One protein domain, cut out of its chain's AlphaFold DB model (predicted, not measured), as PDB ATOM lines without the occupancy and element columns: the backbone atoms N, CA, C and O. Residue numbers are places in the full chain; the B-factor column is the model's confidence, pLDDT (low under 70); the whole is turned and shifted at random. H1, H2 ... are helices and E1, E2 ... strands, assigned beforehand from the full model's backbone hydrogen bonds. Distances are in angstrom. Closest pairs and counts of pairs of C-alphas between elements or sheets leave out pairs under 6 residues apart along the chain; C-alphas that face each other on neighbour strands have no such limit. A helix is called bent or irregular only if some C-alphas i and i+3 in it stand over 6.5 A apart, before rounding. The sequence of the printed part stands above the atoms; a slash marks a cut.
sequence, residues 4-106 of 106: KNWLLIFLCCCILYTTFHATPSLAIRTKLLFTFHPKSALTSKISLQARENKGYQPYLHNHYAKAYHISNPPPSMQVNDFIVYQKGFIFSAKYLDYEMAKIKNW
ATOM      1  N   LYS A   4     -51.176  -1.722  19.745       92.62
ATOM      2  CA  LYS A   4     -49.767  -1.705  19.317       92.62
ATOM      3  C   LYS A   4     -48.898  -2.635  20.174       92.62
ATOM      4  O   LYS A   4     -48.078  -3.362  19.627       92.62
ATOM      5  N   ASN A   5     -49.125  -2.671  21.490       94.19
ATOM      6  CA  ASN A   5     -48.387  -3.564  22.390       94.19
ATOM      7  C   ASN A   5     -48.708  -5.038  22.107       94.19
ATOM      8  O   ASN A   5     -47.803  -5.863  22.100       94.19
ATOM      9  N   TRP A   6     -49.972  -5.366  21.825       95.31
ATOM     10  CA  TRP A   6     -50.363  -6.724  21.433       95.31
ATOM     11  C   TRP A   6     -49.733  -7.158  20.111       95.31
ATOM     12  O   TRP A   6     -49.227  -8.272  20.018       95.31
ATOM     13  N   LEU A   7     -49.711  -6.266  19.117       95.38
ATOM     14  CA  LEU A   7     -49.049  -6.532  17.841       95.38
ATOM     15  C   LEU A   7     -47.548  -6.791  18.030       95.38
ATOM     16  O   LEU A   7     -47.013  -7.726  17.443       95.38
ATOM     17  N   LEU A   8     -46.885  -6.001  18.879       96.38
ATOM     18  CA  LEU A   8     -45.468  -6.185  19.187       96.38
ATOM     19  C   LEU A   8     -45.204  -7.538  19.864       96.38
ATOM     20  O   LEU A   8     -44.289  -8.249  19.461       96.38
ATOM     21  N   ILE A   9     -46.022  -7.918  20.849       95.75
ATOM     22  CA  ILE A   9     -45.913  -9.220  21.526       95.75
ATOM     23  C   ILE A   9     -46.095 -10.358  20.521       95.75
ATOM     24  O   ILE A   9     -45.280 -11.275  20.487       95.75
ATOM     25  N   PHE A  10     -47.122 -10.275  19.673       95.69
ATOM     26  CA  PHE A  10     -47.371 -11.274  18.637       95.69
ATOM     27  C   PHE A  10     -46.177 -11.411  17.686       95.69
ATOM     28  O   PHE A  10     -45.708 -12.522  17.446       95.69
ATOM     29  N   LEU A  11     -45.631 -10.289  17.206       96.31
ATOM     30  CA  LEU A  11     -44.470 -10.290  16.321       96.31
ATOM     31  C   LEU A  11     -43.240 -10.912  16.999       96.31
ATOM     32  O   LEU A  11     -42.575 -11.756  16.400       96.31
ATOM     33  N   CYS A  12     -42.975 -10.566  18.262       96.38
ATOM     34  CA  CYS A  12     -41.909 -11.181  19.053       96.38
ATOM     35  C   CYS A  12     -42.104 -12.697  19.189       96.38
ATOM     36  O   CYS A  12     -41.156 -13.453  18.985       96.38
ATOM     37  N   CYS A  13     -43.322 -13.165  19.474       94.62
ATOM     38  CA  CYS A  13     -43.622 -14.595  19.544       94.62
ATOM     39  C   CYS A  13     -43.388 -15.299  18.202       94.62
ATOM     40  O   CYS A  13     -42.810 -16.385  18.187       94.62
ATOM     41  N   CYS A  14     -43.776 -14.689  17.078       94.00
ATOM     42  CA  CYS A  14     -43.514 -15.238  15.750       94.00
ATOM     43  C   CYS A  14     -42.012 -15.350  15.461       94.00
ATOM     44  O   CYS A  14     -41.572 -16.390  14.980       94.00
ATOM     45  N   ILE A  15     -41.224 -14.321  15.786       94.81
ATOM     46  CA  ILE A  15     -39.764 -14.327  15.598       94.81
ATOM     47  C   ILE A  15     -39.106 -15.405  16.472       94.81
ATOM     48  O   ILE A  15     -38.250 -16.162  16.011       94.81
ATOM     49  N   LEU A  16     -39.523 -15.530  17.732       93.38
ATOM     50  CA  LEU A  16     -39.019 -16.582  18.617       93.38
ATOM     51  C   LEU A  16     -39.388 -17.971  18.088       93.38
ATOM     52  O   LEU A  16     -38.541 -18.855  18.010       93.38
ATOM     53  N   TYR A  17     -40.633 -18.163  17.656       92.56
ATOM     54  CA  TYR A  17     -41.068 -19.434  17.091       92.56
ATOM     55  C   TYR A  17     -40.256 -19.816  15.847       92.56
ATOM     56  O   TYR A  17     -39.756 -20.935  15.756       92.56
ATOM     57  N   THR A  18     -40.070 -18.896  14.901       92.06
ATOM     58  CA  THR A  18     -39.316 -19.197  13.679       92.06
ATOM     59  C   THR A  18     -37.850 -19.483  13.974       92.06
ATOM     60  O   THR A  18     -37.308 -20.431  13.415       92.06
ATOM     61  N   THR A  19     -37.219 -18.752  14.898       93.12
ATOM     62  CA  THR A  19     -35.823 -19.007  15.296       93.12
ATOM     63  C   THR A  19     -35.648 -20.383  15.942       93.12
ATOM     64  O   THR A  19     -34.767 -21.135  15.525       93.12
ATOM     65  N   PHE A  20     -36.528 -20.790  16.863       94.50
ATOM     66  CA  PHE A  20     -36.488 -22.122  17.492       94.50
ATOM     67  C   PHE A  20     -36.749 -23.292  16.537       94.50
ATOM     68  O   PHE A  20     -36.465 -24.446  16.874       94.50
ATOM     69  N   HIS A  21     -37.266 -23.004  15.347       96.12
ATOM     70  CA  HIS A  21     -37.599 -23.987  14.328       96.12
ATOM     71  C   HIS A  21     -36.865 -23.746  13.000       96.12
ATOM     72  O   HIS A  21     -37.220 -24.360  11.999       96.12
ATOM     73  N   ALA A  22     -35.828 -22.902  12.975       95.31
ATOM     74  CA  ALA A  22     -35.127 -22.516  11.745       95.31
ATOM     75  C   ALA A  22     -34.189 -23.601  11.195       95.31
ATOM     76  O   ALA A  22     -33.798 -23.555  10.032       95.31
ATOM     77  N   THR A  23     -33.796 -24.576  12.019       97.44
ATOM     78  CA  THR A  23     -32.933 -25.689  11.601       97.44
ATOM     79  C   THR A  23     -33.412 -27.010  12.202       97.44
ATOM     80  O   THR A  23     -34.062 -26.999  13.254       97.44
ATOM     81  N   PRO A  24     -33.046 -28.165  11.613       97.50
ATOM     82  CA  PRO A  24     -33.359 -29.470  12.191       97.50
ATOM     83  C   PRO A  24     -32.850 -29.641  13.624       97.50
ATOM     84  O   PRO A  24     -33.561 -30.158  14.483       97.50
ATOM     85  N   SER A  25     -31.635 -29.153  13.892       97.50
ATOM     86  CA  SER A  25     -31.017 -29.190  15.221       97.50
ATOM     87  C   SER A  25     -31.851 -28.413  16.238       97.50
ATOM     88  O   SER A  25     -32.196 -28.948  17.291       97.50
ATOM     89  N   LEU A  26     -32.247 -27.179  15.903       97.38
ATOM     90  CA  LEU A  26     -33.079 -26.358  16.784       97.38
ATOM     91  C   LEU A  26     -34.454 -26.990  16.999       97.38
ATOM     92  O   LEU A  26     -34.877 -27.097  18.142       97.38
ATOM     93  N   ALA A  27     -35.097 -27.520  15.959       97.88
ATOM     94  CA  ALA A  27     -36.386 -28.193  16.101       97.88
ATOM     95  C   ALA A  27     -36.330 -29.392  17.070       97.88
ATOM     96  O   ALA A  27     -37.234 -29.557  17.892       97.88
ATOM     97  N   ILE A  28     -35.268 -30.207  17.013       97.81
ATOM     98  CA  ILE A  28     -35.059 -31.332  17.940       97.81
ATOM     99  C   ILE A  28     -34.811 -30.828  19.366       97.81
ATOM    100  O   ILE A  28     -35.430 -31.324  20.305       97.81
ATOM    101  N   ARG A  29     -33.944 -29.824  19.548       97.62
ATOM    102  CA  ARG A  29     -33.664 -29.243  20.874       97.62
ATOM    103  C   ARG A  29     -34.915 -28.626  21.490       97.62
ATOM    104  O   ARG A  29     -35.220 -28.898  22.644       97.62
ATOM    105  N   THR A  30     -35.669 -27.868  20.705       96.94
ATOM    106  CA  THR A  30     -36.965 -27.299  21.078       96.94
ATOM    107  C   THR A  30     -37.935 -28.402  21.492       96.94
ATOM    108  O   THR A  30     -38.509 -28.332  22.576       96.94
ATOM    109  N   LYS A  31     -38.059 -29.478  20.702       96.06
ATOM    110  CA  LYS A  31     -38.894 -30.633  21.056       96.06
ATOM    111  C   LYS A  31     -38.485 -31.234  22.402       96.06
ATOM    112  O   LYS A  31     -39.355 -31.404  23.245       96.06
ATOM    113  N   LEU A  32     -37.192 -31.491  22.611       95.88
ATOM    114  CA  LEU A  32     -36.657 -32.023  23.867       95.88
ATOM    115  C   LEU A  32     -36.916 -31.089  25.060       95.88
ATOM    116  O   LEU A  32     -37.278 -31.564  26.134       95.88
ATOM    117  N   LEU A  33     -36.771 -29.772  24.885       95.62
ATOM    118  CA  LEU A  33     -37.072 -28.783  25.927       95.62
ATOM    119  C   LEU A  33     -38.549 -28.829  26.327       95.62
ATOM    120  O   LEU A  33     -38.860 -28.952  27.509       95.62
ATOM    121  N   PHE A  34     -39.455 -28.797  25.345       94.38
ATOM    122  CA  PHE A  34     -40.903 -28.822  25.581       94.38
ATOM    123  C   PHE A  34     -41.437 -30.189  26.034       94.38
ATOM    124  O   PHE A  34     -42.578 -30.278  26.479       94.38
ATOM    125  N   THR A  35     -40.631 -31.248  25.960       93.69
ATOM    126  CA  THR A  35     -40.921 -32.561  26.559       93.69
ATOM    127  C   THR A  35     -40.152 -32.791  27.863       93.69
ATOM    128  O   THR A  35     -39.931 -33.934  28.242       93.69
ATOM    129  N   PHE A  36     -39.722 -31.727  28.552       94.38
ATOM    130  CA  PHE A  36     -39.056 -31.794  29.863       94.38
ATOM    131  C   PHE A  36     -37.725 -32.562  29.874       94.38
ATOM    132  O   PHE A  36     -37.349 -33.194  30.863       94.38
ATOM    133  N   HIS A  37     -36.954 -32.462  28.792       94.81
ATOM    134  CA  HIS A  37     -35.620 -33.056  28.680       94.81
ATOM    135  C   HIS A  37     -34.524 -32.011  28.404       94.81
ATOM    136  O   HIS A  37     -33.782 -32.122  27.420       94.81
ATOM    137  N   PRO A  38     -34.366 -30.992  29.273       95.69
ATOM    138  CA  PRO A  38     -33.456 -29.876  29.027       95.69
ATOM    139  C   PRO A  38     -31.986 -30.300  28.962       95.69
ATOM    140  O   PRO A  38     -31.243 -29.794  28.123       95.69
ATOM    141  N   LYS A  39     -31.564 -31.273  29.782       95.69
ATOM    142  CA  LYS A  39     -30.191 -31.801  29.749       95.69
ATOM    143  C   LYS A  39     -29.859 -32.358  28.363       95.69
ATOM    144  O   LYS A  39     -28.898 -31.909  27.747       95.69
ATOM    145  N   SER A  40     -30.693 -33.256  27.842       95.69
ATOM    146  CA  SER A  40     -30.532 -33.830  26.501       95.69
ATOM    147  C   SER A  40     -30.606 -32.773  25.402       95.69
ATOM    148  O   SER A  40     -29.816 -32.830  24.463       95.69
ATOM    149  N   ALA A  41     -31.499 -31.784  25.523       96.50
ATOM    150  CA  ALA A  41     -31.609 -30.692  24.556       96.50
ATOM    151  C   ALA A  41     -30.335 -29.841  24.459       96.50
ATOM    152  O   ALA A  41     -30.007 -29.333  23.388       96.50
ATOM    153  N   LEU A  42     -29.612 -29.667  25.563       95.88
ATOM    154  CA  LEU A  42     -28.406 -28.844  25.606       95.88
ATOM    155  C   LEU A  42     -27.153 -29.636  25.221       95.88
ATOM    156  O   LEU A  42     -26.329 -29.129  24.457       95.88
ATOM    157  N   THR A  43     -27.029 -30.880  25.687       96.19
ATOM    158  CA  THR A  43     -25.782 -31.655  25.583       96.19
ATOM    159  C   THR A  43     -25.735 -32.632  24.415       96.19
ATOM    160  O   THR A  43     -24.661 -33.152  24.108       96.19
ATOM    161  N   SER A  44     -26.858 -32.933  23.758       96.25
ATOM    162  CA  SER A  44     -26.854 -33.887  22.646       96.25
ATOM    163  C   SER A  44     -26.153 -33.321  21.419       96.25
ATOM    164  O   SER A  44     -26.473 -32.229  20.937       96.25
ATOM    165  N   LYS A  45     -25.246 -34.120  20.855       97.06
ATOM    166  CA  LYS A  45     -24.851 -33.979  19.455       97.06
ATOM    167  C   LYS A  45     -25.988 -34.519  18.596       97.06
ATOM    168  O   LYS A  45     -26.591 -35.529  18.949       97.06
ATOM    169  N   ILE A  46     -26.278 -33.823  17.502       97.94
ATOM    170  CA  ILE A  46     -27.342 -34.169  16.559       97.94
ATOM    171  C   ILE A  46     -26.670 -34.470  15.224       97.94
ATOM    172  O   ILE A  46     -25.972 -33.611  14.685       97.94
ATOM    173  N   SER A  47     -26.869 -35.674  14.702       97.62
ATOM    174  CA  SER A  47     -26.283 -36.127  13.437       97.62
ATOM    175  C   SER A  47     -27.337 -36.778  12.551       97.62
ATOM    176  O   SER A  47     -28.378 -37.217  13.031       97.62
ATOM    177  N   LEU A  48     -27.096 -36.833  11.241       97.38
ATOM    178  CA  LEU A  48     -27.971 -37.573  10.332       97.38
ATOM    179  C   LEU A  48     -27.916 -39.068  10.654       97.38
ATOM    180  O   LEU A  48     -26.832 -39.621  10.839       97.38
ATOM    181  N   GLN A  49     -29.077 -39.720  10.673       96.44
ATOM    182  CA  GLN A  49     -29.158 -41.157  10.903       96.44
ATOM    183  C   GLN A  49     -29.135 -41.907   9.566       96.44
ATOM    184  O   GLN A  49     -30.167 -42.061   8.908       96.44
ATOM    185  N   ALA A  50     -27.953 -42.332   9.116       96.19
ATOM    186  CA  ALA A  50     -27.754 -42.851   7.759       96.19
ATOM    187  C   ALA A  50     -28.621 -44.084   7.448       96.19
ATOM    188  O   ALA A  50     -29.196 -44.171   6.362       96.19
ATOM    189  N   ARG A  51     -28.751 -45.010   8.410       95.31
ATOM    190  CA  ARG A  51     -29.536 -46.240   8.240       95.31
ATOM    191  C   ARG A  51     -31.009 -45.938   7.980       95.31
ATOM    192  O   ARG A  51     -31.540 -46.399   6.977       95.31
ATOM    193  N   GLU A  52     -31.634 -45.132   8.831       95.12
ATOM    194  CA  GLU A  52     -33.063 -44.811   8.725       95.12
ATOM    195  C   GLU A  52     -33.352 -43.906   7.515       95.12
ATOM    196  O   GLU A  52     -34.348 -44.106   6.825       95.12
ATOM    197  N   ASN A  53     -32.451 -42.971   7.171       96.44
ATOM    198  CA  ASN A  53     -32.603 -42.167   5.948       96.44
ATOM    199  C   ASN A  53     -32.541 -43.015   4.672       96.44
ATOM    200  O   ASN A  53     -33.216 -42.689   3.699       96.44
ATOM    201  N   LYS A  54     -31.740 -44.087   4.661       96.69
ATOM    202  CA  LYS A  54     -31.700 -45.041   3.545       96.69
ATOM    203  C   LYS A  54     -32.899 -45.989   3.576       96.69
ATOM    204  O   LYS A  54     -33.494 -46.243   2.537       96.69
ATOM    205  N   GLY A  55     -33.247 -46.503   4.756       95.12
ATOM    206  CA  GLY A  55     -34.314 -47.486   4.946       95.12
ATOM    207  C   GLY A  55     -35.709 -46.936   4.657       95.12
ATOM    208  O   GLY A  55     -36.529 -47.642   4.085       95.12
ATOM    209  N   TYR A  56     -35.958 -45.667   4.988       95.00
ATOM    210  CA  TYR A  56     -37.250 -45.001   4.782       95.00
ATOM    211  C   TYR A  56     -37.186 -43.911   3.717       95.00
ATOM    212  O   TYR A  56     -37.988 -42.977   3.738       95.00
ATOM    213  N   GLN A  57     -36.215 -44.005   2.803       95.31
ATOM    214  CA  GLN A  57     -35.961 -42.979   1.798       95.31
ATOM    215  C   GLN A  57     -37.233 -42.518   1.071       95.31
ATOM    216  O   GLN A  57     -37.405 -41.300   0.979       95.31
ATOM    217  N   PRO A  58     -38.140 -43.401   0.609       95.12
ATOM    218  CA  PRO A  58     -39.228 -42.920  -0.224       95.12
ATOM    219  C   PRO A  58     -40.325 -42.206   0.600       95.12
ATOM    220  O   PRO A  58     -40.761 -41.128   0.188       95.12
ATOM    221  N   TYR A  59     -40.632 -42.650   1.830       96.00
ATOM    222  CA  TYR A  59     -41.466 -41.881   2.775       96.00
ATOM    223  C   TYR A  59     -40.827 -40.524   3.102       96.00
ATOM    224  O   TYR A  59     -41.450 -39.470   2.974       96.00
ATOM    225  N   LEU A  60     -39.557 -40.532   3.514       96.25
ATOM    226  CA  LEU A  60     -38.856 -39.321   3.939       96.25
ATOM    227  C   LEU A  60     -38.752 -38.301   2.800       96.25
ATOM    228  O   LEU A  60     -38.971 -37.113   3.024       96.25
ATOM    229  N   HIS A  61     -38.490 -38.754   1.574       96.00
ATOM    230  CA  HIS A  61     -38.452 -37.896   0.398       96.00
ATOM    231  C   HIS A  61     -39.820 -37.269   0.107       96.00
ATOM    232  O   HIS A  61     -39.914 -36.047  -0.002       96.00
ATOM    233  N   ASN A  62     -40.885 -38.077   0.065       96.44
ATOM    234  CA  ASN A  62     -42.240 -37.605  -0.224       96.44
ATOM    235  C   ASN A  62     -42.770 -36.622   0.835       96.44
ATOM    236  O   ASN A  62     -43.550 -35.721   0.533       96.44
ATOM    237  N   HIS A  63     -42.325 -36.770   2.083       95.88
ATOM    238  CA  HIS A  63     -42.736 -35.921   3.199       95.88
ATOM    239  C   HIS A  63     -41.750 -34.789   3.526       95.88
ATOM    240  O   HIS A  63     -41.912 -34.135   4.560       95.88
ATOM    241  N   TYR A  64     -40.751 -34.537   2.670       97.06
ATOM    242  CA  TYR A  64     -39.708 -33.524   2.890       97.06
ATOM    243  C   TYR A  64     -39.064 -33.643   4.279       97.06
ATOM    244  O   TYR A  64     -38.909 -32.667   5.014       97.06
ATOM    245  N   ALA A  65     -38.729 -34.867   4.670       97.69
ATOM    246  CA  ALA A  65     -38.250 -35.204   5.997       97.69
ATOM    247  C   ALA A  65     -36.876 -35.873   5.961       97.69
ATOM    248  O   ALA A  65     -36.444 -36.418   4.947       97.69
ATOM    249  N   LYS A  66     -36.174 -35.835   7.095       98.12
ATOM    250  CA  LYS A  66     -34.908 -36.548   7.308       98.12
ATOM    251  C   LYS A  66     -34.857 -37.128   8.713       98.12
ATOM    252  O   LYS A  66     -35.383 -36.527   9.651       98.12
ATOM    253  N   ALA A  67     -34.196 -38.273   8.857       97.94
ATOM    254  CA  ALA A  67     -33.967 -38.899  10.153       97.94
ATOM    255  C   ALA A  67     -32.662 -38.396  10.800       97.94
ATOM    256  O   ALA A  67     -31.641 -38.220  10.128       97.94
ATOM    257  N   TYR A  68     -32.681 -38.186  12.109       98.25
ATOM    258  CA  TYR A  68     -31.551 -37.696  12.895       98.25
ATOM    259  C   TYR A  68     -31.389 -38.519  14.163       98.25
ATOM    260  O   TYR A  68     -32.376 -38.948  14.742       98.25
ATOM    261  N   HIS A  69     -30.154 -38.678  14.611       97.38
ATOM    262  CA  HIS A  69     -29.784 -39.352  15.845       97.38
ATOM    263  C   HIS A  69     -29.306 -38.335  16.884       97.38
ATOM    264  O   HIS A  69     -28.673 -37.333  16.523       97.38
ATOM    265  N   ILE A  70     -29.568 -38.603  18.167       97.38
ATOM    266  CA  ILE A  70     -29.013 -37.831  19.283       97.38
ATOM    267  C   ILE A  70     -28.076 -38.664  20.157       97.38
ATOM    268  O   ILE A  70     -28.392 -39.785  20.539       97.38
ATOM    269  N   SER A  71     -26.935 -38.084  20.535       96.38
ATOM    270  CA  SER A  71     -25.922 -38.800  21.326       96.38
ATOM    271  C   SER A  71     -26.286 -38.988  22.802       96.38
ATOM    272  O   SER A  71     -25.762 -39.894  23.437       96.38
ATOM    273  N   ASN A  72     -27.122 -38.106  23.368       94.44
ATOM    274  CA  ASN A  72     -27.468 -38.088  24.795       94.44
ATOM    275  C   ASN A  72     -28.997 -38.125  24.986       94.44
ATOM    276  O   ASN A  72     -29.594 -37.127  25.415       94.44
ATOM    277  N   PRO A  73     -29.653 -39.246  24.643       93.25
ATOM    278  CA  PRO A  73     -31.099 -39.383  24.750       93.25
ATOM    279  C   PRO A  73     -31.593 -39.271  26.200       93.25
ATOM    280  O   PRO A  73     -30.863 -39.602  27.139       93.25
ATOM    281  N   PRO A  74     -32.832 -38.801  26.413       91.31
ATOM    282  CA  PRO A  74     -33.494 -38.913  27.706       91.31
ATOM    283  C   PRO A  74     -33.675 -40.389  28.101       91.31
ATOM    284  O   PRO A  74     -33.958 -41.202  27.225       91.31
ATOM    285  N   PRO A  75     -33.619 -40.750  29.397       87.12
ATOM    286  CA  PRO A  75     -33.814 -42.138  29.838       87.12
ATOM    287  C   PRO A  75     -35.177 -42.740  29.468       87.12
ATOM    288  O   PRO A  75     -35.317 -43.952  29.371       87.12
ATOM    289  N   SER A  76     -36.191 -41.894  29.276       83.81
ATOM    290  CA  SER A  76     -37.549 -42.286  28.883       83.81
ATOM    291  C   SER A  76     -37.691 -42.628  27.397       83.81
ATOM    292  O   SER A  76     -38.746 -43.100  26.980       83.81
ATOM    293  N   MET A  77     -36.673 -42.349  26.583       85.12
ATOM    294  CA  MET A  77     -36.714 -42.514  25.136       85.12
ATOM    295  C   MET A  77     -36.220 -43.915  24.761       85.12
ATOM    296  O   MET A  77     -35.101 -44.288  25.095       85.12
ATOM    297  N   GLN A  78     -37.054 -44.695  24.067       80.56
ATOM    298  CA  GLN A  78     -36.696 -46.060  23.650       80.56
ATOM    299  C   GLN A  78     -35.811 -46.076  22.400       80.56
ATOM    300  O   GLN A  78     -34.951 -46.940  22.246       80.56
ATOM    301  N   VAL A  79     -36.031 -45.118  21.498       85.56
ATOM    302  CA  VAL A  79     -35.310 -44.986  20.229       85.56
ATOM    303  C   VAL A  79     -34.690 -43.607  20.182       85.56
ATOM    304  O   VAL A  79     -35.416 -42.630  20.265       85.56
ATOM    305  N   ASN A  80     -33.379 -43.510  19.985       91.88
ATOM    306  CA  ASN A  80     -32.618 -42.252  20.077       91.88
ATOM    307  C   ASN A  80     -32.695 -41.383  18.812       91.88
ATOM    308  O   ASN A  80     -31.844 -40.516  18.591       91.88
ATOM    309  N   ASP A  81     -33.707 -41.623  17.986       95.56
ATOM    310  CA  ASP A  81     -33.817 -41.061  16.654       95.56
ATOM    311  C   ASP A  81     -35.077 -40.202  16.519       95.56
ATOM    312  O   ASP A  81     -36.124 -40.443  17.125       95.56
ATOM    313  N   PHE A  82     -34.962 -39.175  15.690       97.44
ATOM    314  CA  PHE A  82     -36.010 -38.231  15.350       97.44
ATOM    315  C   PHE A  82     -36.240 -38.229  13.849       97.44
ATOM    316  O   PHE A  82     -35.299 -38.353  13.070       97.44
ATOM    317  N   ILE A  83     -37.475 -37.959  13.445       97.56
ATOM    318  CA  ILE A  83     -37.779 -37.453  12.109       97.56
ATOM    319  C   ILE A  83     -37.955 -35.951  12.207       97.56
ATOM    320  O   ILE A  83     -38.726 -35.453  13.030       97.56
ATOM    321  N   VAL A  84     -37.269 -35.226  11.335       98.19
ATOM    322  CA  VAL A  84     -37.485 -33.798  11.159       98.19
ATOM    323  C   VAL A  84     -38.131 -33.565   9.809       98.19
ATOM    324  O   VAL A  84     -37.528 -33.838   8.775       98.19
ATOM    325  N   TYR A  85     -39.340 -33.019   9.841       97.94
ATOM    326  CA  TYR A  85     -40.083 -32.562   8.675       97.94
ATOM    327  C   TYR A  85     -39.715 -31.117   8.351       97.94
ATOM    328  O   TYR A  85     -39.684 -30.274   9.252       97.94
ATOM    329  N   GLN A  86     -39.501 -30.820   7.075       97.50
ATOM    330  CA  GLN A  86     -39.325 -29.469   6.568       97.50
ATOM    331  C   GLN A  86     -40.633 -28.979   5.936       97.50
ATOM    332  O   GLN A  86     -41.166 -29.593   5.016       97.50
ATOM    333  N   LYS A  87     -41.153 -27.851   6.425       94.56
ATOM    334  CA  LYS A  87     -42.328 -27.167   5.870       94.56
ATOM    335  C   LYS A  87     -41.945 -25.727   5.550       94.56
ATOM    336  O   LYS A  87     -41.956 -24.861   6.426       94.56
ATOM    337  N   GLY A  88     -41.547 -25.484   4.303       92.12
ATOM    338  CA  GLY A  88     -40.950 -24.210   3.902       92.12
ATOM    339  C   GLY A  88     -39.661 -23.939   4.686       92.12
ATOM    340  O   GLY A  88     -38.719 -24.730   4.625       92.12
ATOM    341  N   PHE A  89     -39.645 -22.841   5.443       91.25
ATOM    342  CA  PHE A  89     -38.500 -22.402   6.256       91.25
ATOM    343  C   PHE A  89     -38.527 -22.916   7.706       91.25
ATOM    344  O   PHE A  89     -37.664 -22.552   8.500       91.25
ATOM    345  N   ILE A  90     -39.528 -23.726   8.073       95.81
ATOM    346  CA  ILE A  90     -39.745 -24.205   9.442       95.81
ATOM    347  C   ILE A  90     -39.516 -25.714   9.504       95.81
ATOM    348  O   ILE A  90     -39.991 -26.474   8.659       95.81
ATOM    349  N   PHE A  91     -38.826 -26.149  10.553       98.06
ATOM    350  CA  PHE A  91     -38.544 -27.545  10.847       98.06
ATOM    351  C   PHE A  91     -39.358 -28.025  12.051       98.06
ATOM    352  O   PHE A  91     -39.448 -27.360  13.085       98.06
ATOM    353  N   SER A  92     -39.940 -29.218  11.943       96.88
ATOM    354  CA  SER A  92     -40.707 -29.849  13.020       96.88
ATOM    355  C   SER A  92     -40.147 -31.227  13.331       96.88
ATOM    356  O   SER A  92     -40.084 -32.080  12.449       96.88
ATOM    357  N   ALA A  93     -39.751 -31.445  14.585       97.38
ATOM    358  CA  ALA A  93     -39.197 -32.711  15.042       97.38
ATOM    359  C   ALA A  93     -40.264 -33.598  15.700       97.38
ATOM    360  O   ALA A  93     -41.065 -33.145  16.528       97.38
ATOM    361  N   LYS A  94     -40.238 -34.882  15.356       95.88
ATOM    362  CA  LYS A  94     -41.019 -35.962  15.963       95.88
ATOM    363  C   LYS A  94     -40.075 -37.091  16.353       95.88
ATOM    364  O   LYS A  94     -39.058 -37.291  15.695       95.88
ATOM    365  N   TYR A  95     -40.407 -37.806  17.418       94.44
ATOM    366  CA  TYR A  95     -39.700 -39.033  17.761       94.44
ATOM    367  C   TYR A  95     -39.955 -40.088  16.679       94.44
ATOM    368  O   TYR A  95     -41.064 -40.153  16.143       94.44
ATOM    369  N   LEU A  96     -38.921 -40.846  16.302       92.75
ATOM    370  CA  LEU A  96     -39.009 -41.808  15.204       92.75
ATOM    371  C   LEU A  96     -40.039 -42.907  15.494       92.75
ATOM    372  O   LEU A  96     -40.835 -43.244  14.621       92.75
ATOM    373  N   ASP A  97     -40.060 -43.410  16.727       90.31
ATOM    374  CA  ASP A  97     -40.995 -44.426  17.225       90.31
ATOM    375  C   ASP A  97     -42.473 -44.055  16.993       90.31
ATOM    376  O   ASP A  97     -43.242 -44.881  16.499       90.31
ATOM    377  N   TYR A  98     -42.862 -42.802  17.236       90.31
ATOM    378  CA  TYR A  98     -44.223 -42.306  16.996       90.31
ATOM    379  C   TYR A  98     -44.613 -42.222  15.520       90.31
ATOM    380  O   TYR A  98     -45.800 -42.176  15.194       90.31
ATOM    381  N   GLU A  99     -43.640 -42.208  14.616       91.81
ATOM    382  CA  GLU A  99     -43.878 -42.132  13.175       91.81
ATOM    383  C   GLU A  99     -43.718 -43.500  12.488       91.81
ATOM    384  O   GLU A  99     -44.123 -43.654  11.336       91.81
ATOM    385  N   MET A 100     -43.225 -44.525  13.197       91.25
ATOM    386  CA  MET A 100     -42.991 -45.869  12.651       91.25
ATOM    387  C   MET A 100     -44.230 -46.498  12.019       91.25
ATOM    388  O   MET A 100     -44.125 -47.106  10.958       91.25
ATOM    389  N   ALA A 101     -45.403 -46.353  12.640       92.00
ATOM    390  CA  ALA A 101     -46.640 -46.903  12.090       92.00
ATOM    391  C   ALA A 101     -47.001 -46.269  10.738       92.00
ATOM    392  O   ALA A 101     -47.464 -46.962   9.841       92.00
ATOM    393  N   LYS A 102     -46.752 -44.966  10.568       92.62
ATOM    394  CA  LYS A 102     -47.006 -44.269   9.299       92.62
ATOM    395  C   LYS A 102     -46.002 -44.683   8.234       92.62
ATOM    396  O   LYS A 102     -46.402 -44.939   7.112       92.62
ATOM    397  N   ILE A 103     -44.726 -44.789   8.608       92.62
ATOM    398  CA  ILE A 103     -43.653 -45.201   7.696       92.62
ATOM    399  C   ILE A 103     -43.875 -46.621   7.177       92.62
ATOM    400  O   ILE A 103     -43.688 -46.873   5.997       92.62
ATOM    401  N   LYS A 104     -44.253 -47.557   8.055       90.69
ATOM    402  CA  LYS A 104     -44.441 -48.969   7.685       90.69
ATOM    403  C   LYS A 104     -45.664 -49.213   6.802       90.69
ATOM    404  O   LYS A 104     -45.708 -50.233   6.127       90.69
ATOM    405  N   ASN A 105     -46.640 -48.310   6.843       89.81
ATOM    406  CA  ASN A 105     -47.886 -48.402   6.085       89.81
ATOM    407  C   ASN A 105     -47.876 -47.524   4.817       89.81
ATOM    408  O   ASN A 105     -48.942 -47.285   4.249       89.81
ATOM    409  N   TRP A 106     -46.711 -47.003   4.427       81.62
ATOM    410  CA  TRP A 106     -46.510 -46.162   3.247       81.62
ATOM    411  C   TRP A 106     -45.942 -46.987   2.094       81.62
ATOM    412  O   TRP A 106     -46.464 -46.837   0.970       81.62
TER     413      TRP A 106
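AT A GLANCE: This is residues 4 to 106 of the 106 residues of an uncharacterized protein of Bacillus sp. AFS001701 (UniProt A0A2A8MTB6). A small, strongly twisted sheet of four strands curls round one helix, H2, while the short helices H4, H5 and H6 are on the sheet's opposite face, H4 over E2 and H5 and H6 beside the strands, and the long helix H1 sticks out of this body as an arm with its residues 4 to 16. H3 folds back on H2, and the two form a helical hairpin. The printed part has 103 residues with six named helices and four named strands, in the order H1 H2 H3 E1 H4 H5 E2 E3 E4 H6; the sheet runs E1 E2 E3 E4, antiparallel throughout, and the class is mixed, helices and strands. The whole is only just compact, close to loose, with a radius of gyration of the C-alphas of 14.9 A, and elongated, spanning 50 by 31 by 20 A, with the arm making the length.

HOW THE PARTS SIT: Strands E2, residues 65 to 70, E3, residues 81 to 87, and E4, residues 90 to 95, form a meander, each the antiparallel neighbour of the one before, and both pairs are hairpins. N 68 and O 82 are 2.8 A apart, and N 85 and O 92 are 2.9 A apart, within hydrogen-bond range. E1, residues 46 to 48, is the edge strand beside E2, with N 69 and O 47 at 2.8 A. The sheet curls round H2, residues 24 to 34; its closest C-alphas to E4 are those of Ile 28 and Ala 93, 5.2 A. H3, residues 38 to 43, touches H2 at Ala 41 and Arg 29, C-alphas 4.5 A apart, at a shallow tilt of 32 degrees, only just short of steep, opposite ways. H1, residues 4 to 20, touches H2 only at the corner, the closest C-alphas being those of Phe 20 and Leu 26, 5.5 A, and only grazes the sheet with residues 17 to 20. On the face opposite H2, H4, residues 50 to 55, is over E2 at a height over the sheet of 7.8 A. H5, residues 57 to 62, and H6, residues 96 to 104, are on that same face at heights of 6.0 A and 7.9 A. Every O i to N i+4 pair is within hydrogen-bond range in H1, H2, H3, H4 and H5, against 3 of 5 in H6, which is irregular: C-alphas 98 and 101 are 7.1 A apart.

IN THESE COORDINATES: H1 begins at C-alpha 4, (-49.767, -1.705, 19.317), and measures 24.4 A; H2 measures 15.4 A. E2, E3 and E4 measure 16.4 A, 19.5 A and 17.0 A; E3 begins at C-alpha 81, (-33.817, -41.061, 16.654). H6 ends at C-alpha 104, (-44.441, -48.969, 7.685).

THE WHOLE: The C-alphas of Lys 4 and Gly 55, the two farthest apart, are 50.4 A apart. The printed part has no cut and no long link. No printed residue is under 70 in pLDDT.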